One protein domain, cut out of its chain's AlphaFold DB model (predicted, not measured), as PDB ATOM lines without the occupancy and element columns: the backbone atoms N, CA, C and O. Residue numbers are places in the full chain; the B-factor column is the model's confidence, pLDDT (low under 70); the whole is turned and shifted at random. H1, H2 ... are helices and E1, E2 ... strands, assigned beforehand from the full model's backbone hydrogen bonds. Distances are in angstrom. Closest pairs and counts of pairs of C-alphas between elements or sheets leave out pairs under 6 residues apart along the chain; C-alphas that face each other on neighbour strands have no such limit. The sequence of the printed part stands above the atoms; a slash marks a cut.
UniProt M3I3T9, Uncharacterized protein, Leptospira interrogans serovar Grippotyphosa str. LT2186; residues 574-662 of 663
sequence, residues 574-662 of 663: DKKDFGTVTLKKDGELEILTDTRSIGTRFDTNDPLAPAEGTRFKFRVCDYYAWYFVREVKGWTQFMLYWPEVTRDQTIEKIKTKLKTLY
ATOM      1  N   ASP A 574     209.224 107.647 282.197       95.50
ATOM      2  CA  ASP A 574     210.547 107.027 282.274       95.50
ATOM      3  C   ASP A 574     210.937 106.739 283.733       95.50
ATOM      4  O   ASP A 574     211.175 107.649 284.527       95.50
ATOM      5  N   LYS A 575     210.993 105.453 284.094       95.88
ATOM      6  CA  LYS A 575     211.299 104.985 285.455       95.88
ATOM      7  C   LYS A 575     212.782 104.656 285.684       95.88
ATOM      8  O   LYS A 575     213.095 104.048 286.703       95.88
ATOM      9  N   LYS A 576     213.695 105.008 284.772       95.94
ATOM     10  CA  LYS A 576     215.137 104.769 284.966       95.94
ATOM     11  C   LYS A 576     215.690 105.567 286.149       95.94
ATOM     12  O   LYS A 576     215.297 106.718 286.339       95.94
ATOM     13  N   ASP A 577     216.627 104.973 286.891       94.69
ATOM     14  CA  ASP A 577     217.441 105.664 287.902       94.69
ATOM     15  C   ASP A 577     218.120 106.891 287.273       94.69
ATOM     16  O   ASP A 577     218.666 106.792 286.174       94.69
ATOM     17  N   PHE A 578     218.079 108.040 287.957       92.50
ATOM     18  CA  PHE A 578     218.589 109.299 287.396       92.50
ATOM     19  C   PHE A 578     219.502 110.091 288.336       92.50
ATOM     20  O   PHE A 578     220.435 110.749 287.885       92.50
ATOM     21  N   GLY A 579     219.265 110.041 289.645       94.69
ATOM     22  CA  GLY A 579     220.089 110.791 290.583       94.69
ATOM     23  C   GLY A 579     219.746 110.527 292.037       94.69
ATOM     24  O   GLY A 579     218.976 109.619 292.370       94.69
ATOM     25  N   THR A 580     220.341 111.328 292.917       95.94
ATOM     26  CA  THR A 580     220.100 111.252 294.357       95.94
ATOM     27  C   THR A 580     219.752 112.595 294.958       95.94
ATOM     28  O   THR A 580     220.312 113.611 294.559       95.94
ATOM     29  N   VAL A 581     218.883 112.580 295.960       94.75
ATOM     30  CA  VAL A 581     218.536 113.747 296.765       94.75
ATOM     31  C   VAL A 581     218.940 113.517 298.219       94.75
ATOM     32  O   VAL A 581     218.736 112.424 298.751       94.75
ATOM     33  N   THR A 582     219.511 114.536 298.853       93.50
ATOM     34  CA  THR A 582     219.932 114.532 300.255       93.50
ATOM     35  C   THR A 582     219.326 115.724 300.979       93.50
ATOM     36  O   THR A 582     219.462 116.862 300.533       93.50
ATOM     37  N   LEU A 583     218.674 115.463 302.112       90.44
ATOM     38  CA  LEU A 583     218.199 116.514 303.010       90.44
ATOM     39  C   LEU A 583     219.365 116.939 303.899       90.44
ATOM     40  O   LEU A 583     219.951 116.111 304.594       90.44
ATOM     41  N   LYS A 584     219.725 118.215 303.854       86.31
ATOM     42  CA  LYS A 584     220.752 118.825 304.699       86.31
ATOM     43  C   LYS A 584     220.088 119.544 305.878       86.31
ATOM     44  O   LYS A 584     218.864 119.603 305.968       86.31
ATOM     45  N   LYS A 585     220.911 120.039 306.804       80.06
ATOM     46  CA  LYS A 585     220.441 120.814 307.959       80.06
ATOM     47  C   LYS A 585     219.723 122.089 307.508       80.06
ATOM     48  O   LYS A 585     219.970 122.577 306.406       80.06
ATOM     49  N   ASP A 586     218.861 122.619 308.369       79.94
ATOM     50  CA  ASP A 586     218.215 123.931 308.205       79.94
ATOM     51  C   ASP A 586     217.302 124.044 306.963       79.94
ATOM     52  O   ASP A 586     217.117 125.123 306.394       79.94
ATOM     53  N   GLY A 587     216.699 122.927 306.535       80.69
ATOM     54  CA  GLY A 587     215.736 122.908 305.425       80.69
ATOM     55  C   GLY A 587     216.370 122.939 304.029       80.69
ATOM     56  O   GLY A 587     215.691 123.242 303.046       80.69
ATOM     57  N   GLU A 588     217.665 122.643 303.915       87.94
ATOM     58  CA  GLU A 588     218.367 122.562 302.634       87.94
ATOM     59  C   GLU A 588     218.184 121.203 301.941       87.94
ATOM     60  O   GLU A 588     218.160 120.142 302.563       87.94
ATOM     61  N   LEU A 589     218.106 121.229 300.613       89.62
ATOM     62  CA  LEU A 589     217.978 120.061 299.753       89.62
ATOM     63  C   LEU A 589     219.097 120.070 298.708       89.62
ATOM     64  O   LEU A 589     219.210 121.008 297.921       89.62
ATOM     65  N   GLU A 590     219.903 119.013 298.680       93.00
ATOM     66  CA  GLU A 590     220.934 118.793 297.665       93.00
ATOM     67  C   GLU A 590     220.479 117.716 296.684       93.00
ATOM     68  O   GLU A 590     220.153 116.598 297.078       93.00
ATOM     69  N   ILE A 591     220.472 118.048 295.399       92.44
ATOM     70  CA  ILE A 591     220.087 117.156 294.307       92.44
ATOM     71  C   ILE A 591     221.306 116.961 293.415       92.44
ATOM     72  O   ILE A 591     221.878 117.928 292.916       92.44
ATOM     73  N   LEU A 592     221.680 115.705 293.200       90.25
ATOM     74  CA  LEU A 592     222.821 115.312 292.381       90.25
ATOM     75  C   LEU A 592     222.350 114.413 291.241       90.25
ATOM     76  O   LEU A 592     221.711 113.386 291.487       90.25
ATOM     77  N   THR A 593     222.700 114.781 290.015       86.75
ATOM     78  CA  THR A 593     222.621 113.939 288.812       86.75
ATOM     79  C   THR A 593     224.032 113.736 288.257       86.75
ATOM     80  O   THR A 593     224.991 114.324 288.761       86.75
ATOM     81  N   ASP A 594     224.183 112.938 287.199       77.88
ATOM     82  CA  ASP A 594     225.487 112.737 286.546       77.88
ATOM     83  C   ASP A 594     226.073 114.031 285.948       77.88
ATOM     84  O   ASP A 594     227.278 114.122 285.713       77.88
ATOM     85  N   THR A 595     225.232 115.043 285.712       71.19
ATOM     86  CA  THR A 595     225.607 116.284 285.021       71.19
ATOM     87  C   THR A 595     225.407 117.554 285.847       71.19
ATOM     88  O   THR A 595     225.974 118.588 285.493       71.19
ATOM     89  N   ARG A 596     224.623 117.531 286.936       77.19
ATOM     90  CA  ARG A 596     224.267 118.735 287.712       77.19
ATOM     91  C   ARG A 596     224.288 118.491 289.227       77.19
ATOM     92  O   ARG A 596     223.984 117.405 289.714       77.19
ATOM     93  N   SER A 597     224.602 119.557 289.966       87.69
ATOM     94  CA  SER A 597     224.416 119.666 291.417       87.69
ATOM     95  C   SER A 597     223.547 120.887 291.703       87.69
ATOM     96  O   SER A 597     223.893 121.996 291.296       87.69
ATOM     97  N   ILE A 598     222.397 120.677 292.342       86.75
ATOM     98  CA  ILE A 598     221.392 121.712 292.599       86.75
ATOM     99  C   ILE A 598     221.163 121.803 294.107       86.75
ATOM    100  O   ILE A 598     220.783 120.820 294.744       86.75
ATOM    101  N   GLY A 599     221.371 122.996 294.667       87.75
ATOM    102  CA  GLY A 599     220.986 123.339 296.035       87.75
ATOM    103  C   GLY A 599     219.663 124.100 296.043       87.75
ATOM    104  O   GLY A 599     219.515 125.093 295.335       87.75
ATOM    105  N   THR A 600     218.694 123.642 296.828       87.62
ATOM    106  CA  THR A 600     217.407 124.326 297.029       87.62
ATOM    107  C   THR A 600     216.919 124.133 298.464       87.62
ATOM    108  O   THR A 600     217.663 123.643 299.310       87.62
ATOM    109  N   ARG A 601     215.686 124.537 298.766       87.06
ATOM    110  CA  ARG A 601     215.059 124.351 300.077       87.06
ATOM    111  C   ARG A 601     213.843 123.442 299.990       87.06
ATOM    112  O   ARG A 601     213.184 123.374 298.953       87.06
ATOM    113  N   PHE A 602     213.538 122.776 301.095       84.62
ATOM    114  CA  PHE A 602     212.277 122.071 301.295       84.62
ATOM    115  C   PHE A 602     211.528 122.657 302.495       84.62
ATOM    116  O   PHE A 602     212.118 123.329 303.340       84.62
ATOM    117  N   ASP A 603     210.215 122.437 302.547       84.31
ATOM    118  CA  ASP A 603     209.418 122.825 303.708       84.31
ATOM    119  C   ASP A 603     209.686 121.836 304.845       84.31
ATOM    120  O   ASP A 603     209.359 120.654 304.742       84.31
ATOM    121  N   THR A 604     210.271 122.317 305.940       81.50
ATOM    122  CA  THR A 604     210.556 121.498 307.126       81.50
ATOM    123  C   THR A 604     209.291 120.987 307.816       81.50
ATOM    124  O   THR A 604     209.384 120.109 308.667       81.50
ATOM    125  N   ASN A 605     208.116 121.523 307.467       84.88
ATOM    126  CA  ASN A 605     206.822 121.057 307.962       84.88
ATOM    127  C   ASN A 605     206.146 120.035 307.035       84.88
ATOM    128  O   ASN A 605     205.027 119.614 307.327       84.88
ATOM    129  N   ASP A 606     206.778 119.639 305.924       87.00
ATOM    130  CA  ASP A 606     206.243 118.588 305.060       87.00
ATOM    131  C   ASP A 606     206.172 117.263 305.849       87.00
ATOM    132  O   ASP A 606     207.211 116.727 306.239       87.00
ATOM    133  N   PRO A 607     204.972 116.691 306.083       85.75
ATOM    134  CA  PRO A 607     204.813 115.475 306.881       85.75
ATOM    135  C   PRO A 607     205.452 114.238 306.233       85.75
ATOM    136  O   PRO A 607     205.563 113.195 306.877       85.75
ATOM    137  N   LEU A 608     205.841 114.328 304.958       88.25
ATOM    138  CA  LEU A 608     206.552 113.285 304.226       88.25
ATOM    139  C   LEU A 608     208.070 113.518 304.183       88.25
ATOM    140  O   LEU A 608     208.772 112.720 303.559       88.25
ATOM    141  N   ALA A 609     208.583 114.587 304.804       86.50
ATOM    142  CA  ALA A 609     210.014 114.843 304.884       86.50
ATOM    143  C   ALA A 609     210.697 113.826 305.824       86.50
ATOM    144  O   ALA A 609     210.323 113.700 306.992       86.50
ATOM    145  N   PRO A 610     211.700 113.076 305.336       83.88
ATOM    146  CA  PRO A 610     212.485 112.169 306.166       83.88
ATOM    147  C   PRO A 610     213.486 112.934 307.045       83.88
ATOM    148  O   PRO A 610     213.688 114.135 306.888       83.88
ATOM    149  N   ALA A 611     214.150 112.228 307.964       85.38
ATOM    150  CA  ALA A 611     215.154 112.830 308.839       85.38
ATOM    151  C   ALA A 611     216.308 113.474 308.044       85.38
ATOM    152  O   ALA A 611     216.735 112.954 307.005       85.38
ATOM    153  N   GLU A 612     216.847 114.580 308.561       86.06
ATOM    154  CA  GLU A 612     218.025 115.242 307.995       86.06
ATOM    155  C   GLU A 612     219.210 114.268 307.848       86.06
ATOM    156  O   GLU A 612     219.408 113.356 308.650       86.06
ATOM    157  N   GLY A 613     220.011 114.453 306.799       83.94
ATOM    158  CA  GLY A 613     221.131 113.579 306.439       83.94
ATOM    159  C   GLY A 613     220.736 112.347 305.622       83.94
ATOM    160  O   GLY A 613     221.615 111.649 305.114       83.94
ATOM    161  N   THR A 614     219.438 112.075 305.442       88.12
ATOM    162  CA  THR A 614     218.984 110.924 304.649       88.12
ATOM    163  C   THR A 614     219.166 111.174 303.148       88.12
ATOM    164  O   THR A 614     218.892 112.266 302.644       88.12
ATOM    165  N   ARG A 615     219.619 110.143 302.419       91.94
ATOM    166  CA  ARG A 615     219.851 110.165 300.968       91.94
ATOM    167  C   ARG A 615     218.942 109.169 300.251       91.94
ATOM    168  O   ARG A 615     218.901 107.999 300.621       91.94
ATOM    169  N   PHE A 616     218.281 109.615 299.187       90.19
ATOM    170  CA  PHE A 616     217.360 108.813 298.376       90.19
ATOM    171  C   PHE A 616     217.766 108.821 296.915       90.19
ATOM    172  O   PHE A 616     218.325 109.803 296.433       90.19
ATOM    173  N   LYS A 617     217.424 107.751 296.197       94.38
ATOM    174  CA  LYS A 617     217.449 107.733 294.734       94.38
ATOM    175  C   LYS A 617     216.122 108.237 294.162       94.38
ATOM    176  O   LYS A 617     215.050 108.017 294.736       94.38
ATOM    177  N   PHE A 618     216.188 108.882 293.008       95.62
ATOM    178  CA  PHE A 618     215.017 109.251 292.218       95.62
ATOM    179  C   PHE A 618     215.198 108.861 290.752       95.62
ATOM    180  O   PHE A 618     216.323 108.713 290.259       95.62
ATOM    181  N   ARG A 619     214.067 108.684 290.068       96.62
ATOM    182  CA  ARG A 619     213.991 108.288 288.660       96.62
ATOM    183  C   ARG A 619     213.832 109.511 287.756       96.62
ATOM    184  O   ARG A 619     213.529 110.606 288.233       96.62
ATOM    185  N   VAL A 620     213.974 109.326 286.444       93.50
ATOM    186  CA  VAL A 620     213.758 110.390 285.443       93.50
ATOM    187  C   VAL A 620     212.372 111.029 285.604       93.50
ATOM    188  O   VAL A 620     212.261 112.253 285.672       93.50
ATOM    189  N   CYS A 621     211.315 110.221 285.736       95.69
ATOM    190  CA  CYS A 621     209.952 110.717 285.924       95.69
ATOM    191  C   CYS A 621     209.783 111.563 287.191       95.69
ATOM    192  O   CYS A 621     209.043 112.544 287.163       95.69
ATOM    193  N   ASP A 622     210.491 111.221 288.271       96.12
ATOM    194  CA  ASP A 622     210.452 111.961 289.530       96.12
ATOM    195  C   ASP A 622     211.127 113.332 289.369       96.12
ATOM    196  O   ASP A 622     210.573 114.345 289.794       96.12
ATOM    197  N   TYR A 623     212.291 113.380 288.706       92.50
ATOM    198  CA  TYR A 623     213.012 114.627 288.433       92.50
ATOM    199  C   TYR A 623     212.188 115.592 287.583       92.50
ATOM    200  O   TYR A 623     211.985 116.736 287.984       92.50
ATOM    201  N   TYR A 624     211.644 115.125 286.455       90.31
ATOM    202  CA  TYR A 624     210.827 115.975 285.588       90.31
ATOM    203  C   TYR A 624     209.507 116.381 286.246       90.31
ATOM    204  O   TYR A 624     209.062 117.501 286.022       90.31
ATOM    205  N   ALA A 625     208.889 115.534 287.079       92.50
ATOM    206  CA  ALA A 625     207.702 115.919 287.841       92.50
ATOM    207  C   ALA A 625     208.011 117.035 288.845       92.50
ATOM    208  O   ALA A 625     207.310 118.044 288.854       92.50
ATOM    209  N   TRP A 626     209.073 116.877 289.641       90.94
ATOM    210  CA  TRP A 626     209.533 117.881 290.601       90.94
ATOM    211  C   TRP A 626     209.876 119.210 289.924       90.94
ATOM    212  O   TRP A 626     209.354 120.258 290.305       90.94
ATOM    213  N   TYR A 627     210.720 119.151 288.894       86.12
ATOM    214  CA  TYR A 627     211.215 120.327 288.190       86.12
ATOM    215  C   TYR A 627     210.064 121.093 287.521       86.12
ATOM    216  O   TYR A 627     209.951 122.307 287.648       86.12
ATOM    217  N   PHE A 628     209.135 120.368 286.895       82.75
ATOM    218  CA  PHE A 628     207.966 120.940 286.235       82.75
ATOM    219  C   PHE A 628     206.987 121.643 287.193       82.75
ATOM    220  O   PHE A 628     206.562 122.765 286.919       82.75
ATOM    221  N   VAL A 629     206.584 121.005 288.301       82.56
ATOM    222  CA  VAL A 629     205.536 121.578 289.177       82.56
ATOM    223  C   VAL A 629     206.026 122.758 290.011       82.56
ATOM    224  O   VAL A 629     205.204 123.549 290.471       82.56
ATOM    225  N   ARG A 630     207.347 122.897 290.180       78.88
ATOM    226  CA  ARG A 630     207.974 124.056 290.822       78.88
ATOM    227  C   ARG A 630     207.695 125.346 290.048       78.88
ATOM    228  O   ARG A 630     207.386 126.366 290.658       78.88
ATOM    229  N   GLU A 631     207.737 125.275 288.721       74.88
ATOM    230  CA  GLU A 631     207.631 126.450 287.847       74.88
ATOM    231  C   GLU A 631     206.183 126.829 287.509       74.88
ATOM    232  O   GLU A 631     205.882 127.977 287.172       74.88
ATOM    233  N   VAL A 632     205.236 125.889 287.626       72.69
ATOM    234  CA  VAL A 632     203.842 126.120 287.223       72.69
ATOM    235  C   VAL A 632     202.906 126.180 288.430       72.69
ATOM    236  O   VAL A 632     202.431 125.166 288.944       72.69
ATOM    237  N   LYS A 633     202.546 127.404 288.840       72.19
ATOM    238  CA  LYS A 633     201.594 127.646 289.940       72.19
ATOM    239  C   LYS A 633     200.256 126.917 289.724       72.19
ATOM    240  O   LYS A 633     199.701 126.902 288.624       72.19
ATOM    241  N   GLY A 634     199.706 126.353 290.804       75.56
ATOM    242  CA  GLY A 634     198.406 125.666 290.808       75.56
ATOM    243  C   GLY A 634     198.446 124.204 290.348       75.56
ATOM    244  O   GLY A 634     197.402 123.623 290.037       75.56
ATOM    245  N   TRP A 635     199.632 123.602 290.255       82.50
ATOM    246  CA  TRP A 635     199.811 122.161 290.066       82.50
ATOM    247  C   TRP A 635     200.045 121.449 291.394       82.50
ATOM    248  O   TRP A 635     200.406 122.073 292.388       82.50
ATOM    249  N   THR A 636     199.771 120.143 291.415       82.75
ATOM    250  CA  THR A 636     199.982 119.305 292.597       82.75
ATOM    251  C   THR A 636     201.454 119.357 292.983       82.75
ATOM    252  O   THR A 636     202.303 119.085 292.136       82.75
ATOM    253  N   GLN A 637     201.746 119.704 294.238       85.50
ATOM    254  CA  GLN A 637     203.112 119.692 294.758       85.50
ATOM    255  C   GLN A 637     203.739 118.306 294.601       85.50
ATOM    256  O   GLN A 637     203.041 117.290 294.603       85.50
ATOM    257  N   PHE A 638     205.058 118.282 294.456       91.81
ATOM    258  CA  PHE A 638     205.832 117.066 294.277       91.81
ATOM    259  C   PHE A 638     207.219 117.277 294.869       91.81
ATOM    260  O   PHE A 638     207.863 118.270 294.537       91.81
ATOM    261  N   MET A 639     207.698 116.344 295.693       92.62
ATOM    262  CA  MET A 639     209.063 116.378 296.225       92.62
ATOM    263  C   MET A 639     209.798 115.073 295.937       92.62
ATOM    264  O   MET A 639     209.237 113.980 296.020       92.62
ATOM    265  N   LEU A 640     211.091 115.193 295.626       94.12
ATOM    266  CA  LEU A 640     211.935 114.054 295.257       94.12
ATOM    267  C   LEU A 640     212.140 113.059 296.402       94.12
ATOM    268  O   LEU A 640     212.404 111.895 296.126       94.12
ATOM    269  N   TYR A 641     212.018 113.481 297.659       92.06
ATOM    270  CA  TYR A 641     212.196 112.610 298.827       92.06
ATOM    271  C   TYR A 641     210.921 111.876 299.262       92.06
ATOM    272  O   TYR A 641     210.984 111.062 300.181       92.06
ATOM    273  N   TRP A 642     209.764 112.149 298.645       94.12
ATOM    274  CA  TRP A 642     208.523 111.460 299.005       94.12
ATOM    275  C   TRP A 642     208.611 109.949 298.741       94.12
ATOM    276  O   TRP A 642     209.312 109.529 297.813       94.12
ATOM    277  N   PRO A 643     207.853 109.122 299.494       93.00
ATOM    278  CA  PRO A 643     207.755 107.690 299.227       93.00
ATOM    279  C   PRO A 643     207.376 107.408 297.769       93.00
ATOM    280  O   PRO A 643     206.510 108.078 297.205       93.00
ATOM    281  N   GLU A 644     207.983 106.386 297.160       93.56
ATOM    282  CA  GLU A 644     207.824 106.118 295.722       93.56
ATOM    283  C   GLU A 644     206.361 105.917 295.303       93.56
ATOM    284  O   GLU A 644     205.945 106.445 294.275       93.56
ATOM    285  N   VAL A 645     205.552 105.239 296.124       94.25
ATOM    286  CA  VAL A 645     204.111 105.052 295.869       94.25
ATOM    287  C   VAL A 645     203.384 106.399 295.783       94.25
ATOM    288  O   VAL A 645     202.556 106.606 294.894       94.25
ATOM    289  N   THR A 646     203.722 107.339 296.666       94.12
ATOM    290  CA  THR A 646     203.171 108.699 296.661       94.12
ATOM    291  C   THR A 646     203.632 109.480 295.431       94.12
ATOM    292  O   THR A 646     202.826 110.183 294.812       94.12
ATOM    293  N   ARG A 647     204.907 109.333 295.034       95.50
ATOM    294  CA  ARG A 647     205.439 109.931 293.798       95.50
ATOM    295  C   ARG A 647     204.693 109.403 292.569       95.50
ATOM    296  O   ARG A 647     204.181 110.205 291.793       95.50
ATOM    297  N   ASP A 648     204.523 108.086 292.442       96.19
ATOM    298  CA  ASP A 648     203.810 107.449 291.324       96.19
ATOM    299  C   ASP A 648     202.352 107.935 291.220       96.19
ATOM    300  O   ASP A 648     201.909 108.354 290.148       96.19
ATOM    301  N   GLN A 649     201.614 107.972 292.336       95.06
ATOM    302  CA  GLN A 649     200.237 108.489 292.359       95.06
ATOM    303  C   GLN A 649     200.155 109.966 291.949       95.06
ATOM    304  O   GLN A 649     199.209 110.384 291.274       95.06
ATOM    305  N   THR A 650     201.134 110.773 292.358       94.56
ATOM    306  CA  THR A 650     201.174 112.203 292.038       94.56
ATOM    307  C   THR A 650     201.537 112.439 290.573       94.56
ATOM    308  O   THR A 650     200.893 113.256 289.912       94.56
ATOM    309  N   ILE A 651     202.487 111.674 290.028       95.50
ATOM    310  CA  ILE A 651     202.851 111.700 288.604       95.50
ATOM    311  C   ILE A 651     201.637 111.389 287.724       95.50
ATOM    312  O   ILE A 651     201.412 112.088 286.737       95.50
ATOM    313  N   GLU A 652     200.799 110.415 288.084       94.81
ATOM    314  CA  GLU A 652     199.594 110.106 287.299       94.81
ATOM    315  C   GLU A 652     198.550 111.239 287.328       94.81
ATOM    316  O   GLU A 652     197.910 111.526 286.307       94.81
ATOM    317  N   LYS A 653     198.432 111.976 288.444       92.44
ATOM    318  CA  LYS A 653     197.618 113.206 288.501       92.44
ATOM    319  C   LYS A 653     198.175 114.288 287.571       92.44
ATOM    320  O   LYS A 653     197.409 114.902 286.826       92.44
ATOM    321  N   ILE A 654     199.497 114.490 287.575       91.56
ATOM    322  CA  ILE A 654     200.186 115.445 286.690       91.56
ATOM    323  C   ILE A 654     199.956 115.062 285.221       91.56
ATOM    324  O   ILE A 654     199.510 115.897 284.436       91.56
ATOM    325  N   LYS A 655     200.162 113.791 284.847       92.12
ATOM    326  CA  LYS A 655     199.909 113.283 283.487       92.12
ATOM    327  C   LYS A 655     198.465 113.484 283.047       92.12
ATOM    328  O   LYS A 655     198.226 113.892 281.913       92.12
ATOM    329  N   THR A 656     197.505 113.198 283.924       90.81
ATOM    330  CA  THR A 656     196.077 113.370 283.627       90.81
ATOM    331  C   THR A 656     195.767 114.831 283.324       90.81
ATOM    332  O   THR A 656     195.192 115.123 282.278       90.81
ATOM    333  N   LYS A 657     196.237 115.753 284.172       88.00
ATOM    334  CA  LYS A 657     196.074 117.195 283.960       88.00
ATOM    335  C   LYS A 657     196.765 117.675 282.678       88.00
ATOM    336  O   LYS A 657     196.189 118.456 281.931       88.00
ATOM    337  N   LEU A 658     197.964 117.170 282.377       87.75
ATOM    338  CA  LEU A 658     198.701 117.505 281.154       87.75
ATOM    339  C   LEU A 658     197.952 117.066 279.882       87.75
ATOM    340  O   LEU A 658     197.933 117.801 278.896       87.75
ATOM    341  N   LYS A 659     197.289 115.902 279.913       88.06
ATOM    342  CA  LYS A 659     196.456 115.392 278.808       88.06
ATOM    343  C   LYS A 659     195.172 116.204 278.597       88.06
ATOM    344  O   LYS A 659     194.658 116.222 277.483       88.06
ATOM    345  N   THR A 660     194.645 116.854 279.636       83.06
ATOM    346  CA  THR A 660     193.371 117.592 279.573       83.06
ATOM    347  C   THR A 660     193.518 119.094 279.334       83.06
ATOM    348  O   THR A 660     192.506 119.750 279.140       83.06
ATOM    349  N   LEU A 661     194.738 119.644 279.270       75.38
ATOM    350  CA  LEU A 661     194.999 121.075 279.010       75.38
ATOM    351  C   LEU A 661     194.496 121.609 277.652       75.38
ATOM    352  O   LEU A 661     194.599 122.809 277.413       75.38
ATOM    353  N   TYR A 662     194.008 120.744 276.760       60.41
ATOM    354  CA  TYR A 662     193.558 121.102 275.408       60.41
ATOM    355  C   TYR A 662     192.184 120.504 275.041       60.41
ATOM    356  O   TYR A 662     191.849 120.404 273.862       60.41
TER     357      TYR A 662
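Overview. This is residues 574 to 662 of the 663 residues of an uncharacterized protein of Leptospira interrogans serovar Grippotyphosa str. LT2186 (UniProt M3I3T9). A strongly twisted wall of four antiparallel strands has helix H1 standing up from one face, and the longer helix H2 packs on H1 on the side away from the sheet, its last residues pointing farther away from the strands. The other face of the sheet is bare, and the long link of residues 602 to 614 passes round one end of the sheet from E3 to E4. The printed part has 89 residues with four named strands and then two named helices, in the order E1, E2, E3, E4, H1, H2; the sheet runs E3, E2, E1, E4, all antiparallel. The class is mixed, helices and strands, and the whole is compact, with a radius of gyration of the C-alphas of 13.0 A and spans of 42 by 29 by 23 A.

Arrangement. E1, residues 577 to 583, and E2, residues 588 to 593, form a hairpin at 161 degrees, with N 582 and O 590 2.8 A apart, within hydrogen-bond range. E2 and E3, residues 597 to 601, form a second hairpin at 155 degrees, with N 589 and O 600 at 2.8 A. E1, E2 and E3 are a meander, each strand the antiparallel neighbour of the one before. E4, residues 615 to 619, is antiparallel to E1 at 148 degrees, with N 581 and O 616 at 2.9 A; the four strands are a Greek key, a meander whose first strand is also the neighbour of the fourth. E3 and E4 are the edge strands. H1, residues 620 to 631, is on the sheet at a height of 11.0 A, over E1 and only just over E4, on which 3 of its C-alphas fall. It stands up from the sheet, its line rising 45 degrees; the closest C-alphas of E1 and H1 are those of Phe 578 and Val 620, 5.3 A apart. H2, residues 644 to 660, touches H1 at a steep tilt of 61 degrees, the same way, through residues 621 to 625 of H1 and 647 to 654 of H2 alone; the closest C-alphas are those of Ala 625 and Ile 651, 6.5 A apart. H2 is apart from E1, E2, E3 and E4, and only just not on the sheet, with 4 pairs of C-alphas within 10 A. In H2 every O i to N i+4 pair is within hydrogen-bond range, in H1 7 of 8.

Along the chain. E1 begins at C-alpha 577 (217.441, 105.664, 287.902) and is 18.6 A long; E2 is 16.8 A long. H1 begins at C-alpha 620 (213.758, 110.390, 285.443), 17.4 A long. H2, 24.5 A long, ends at C-alpha 660 (193.371, 117.592, 279.573).

Size, cuts and confidence. The C-alphas of Lys 585 and Tyr 662, 42.2 A apart, are the two farthest apart. The printed part has no cut. The links E3 to E4 and H1 to H2 are long. The mean pLDDT of the printed part is 88.1, and residue 662 is under 70.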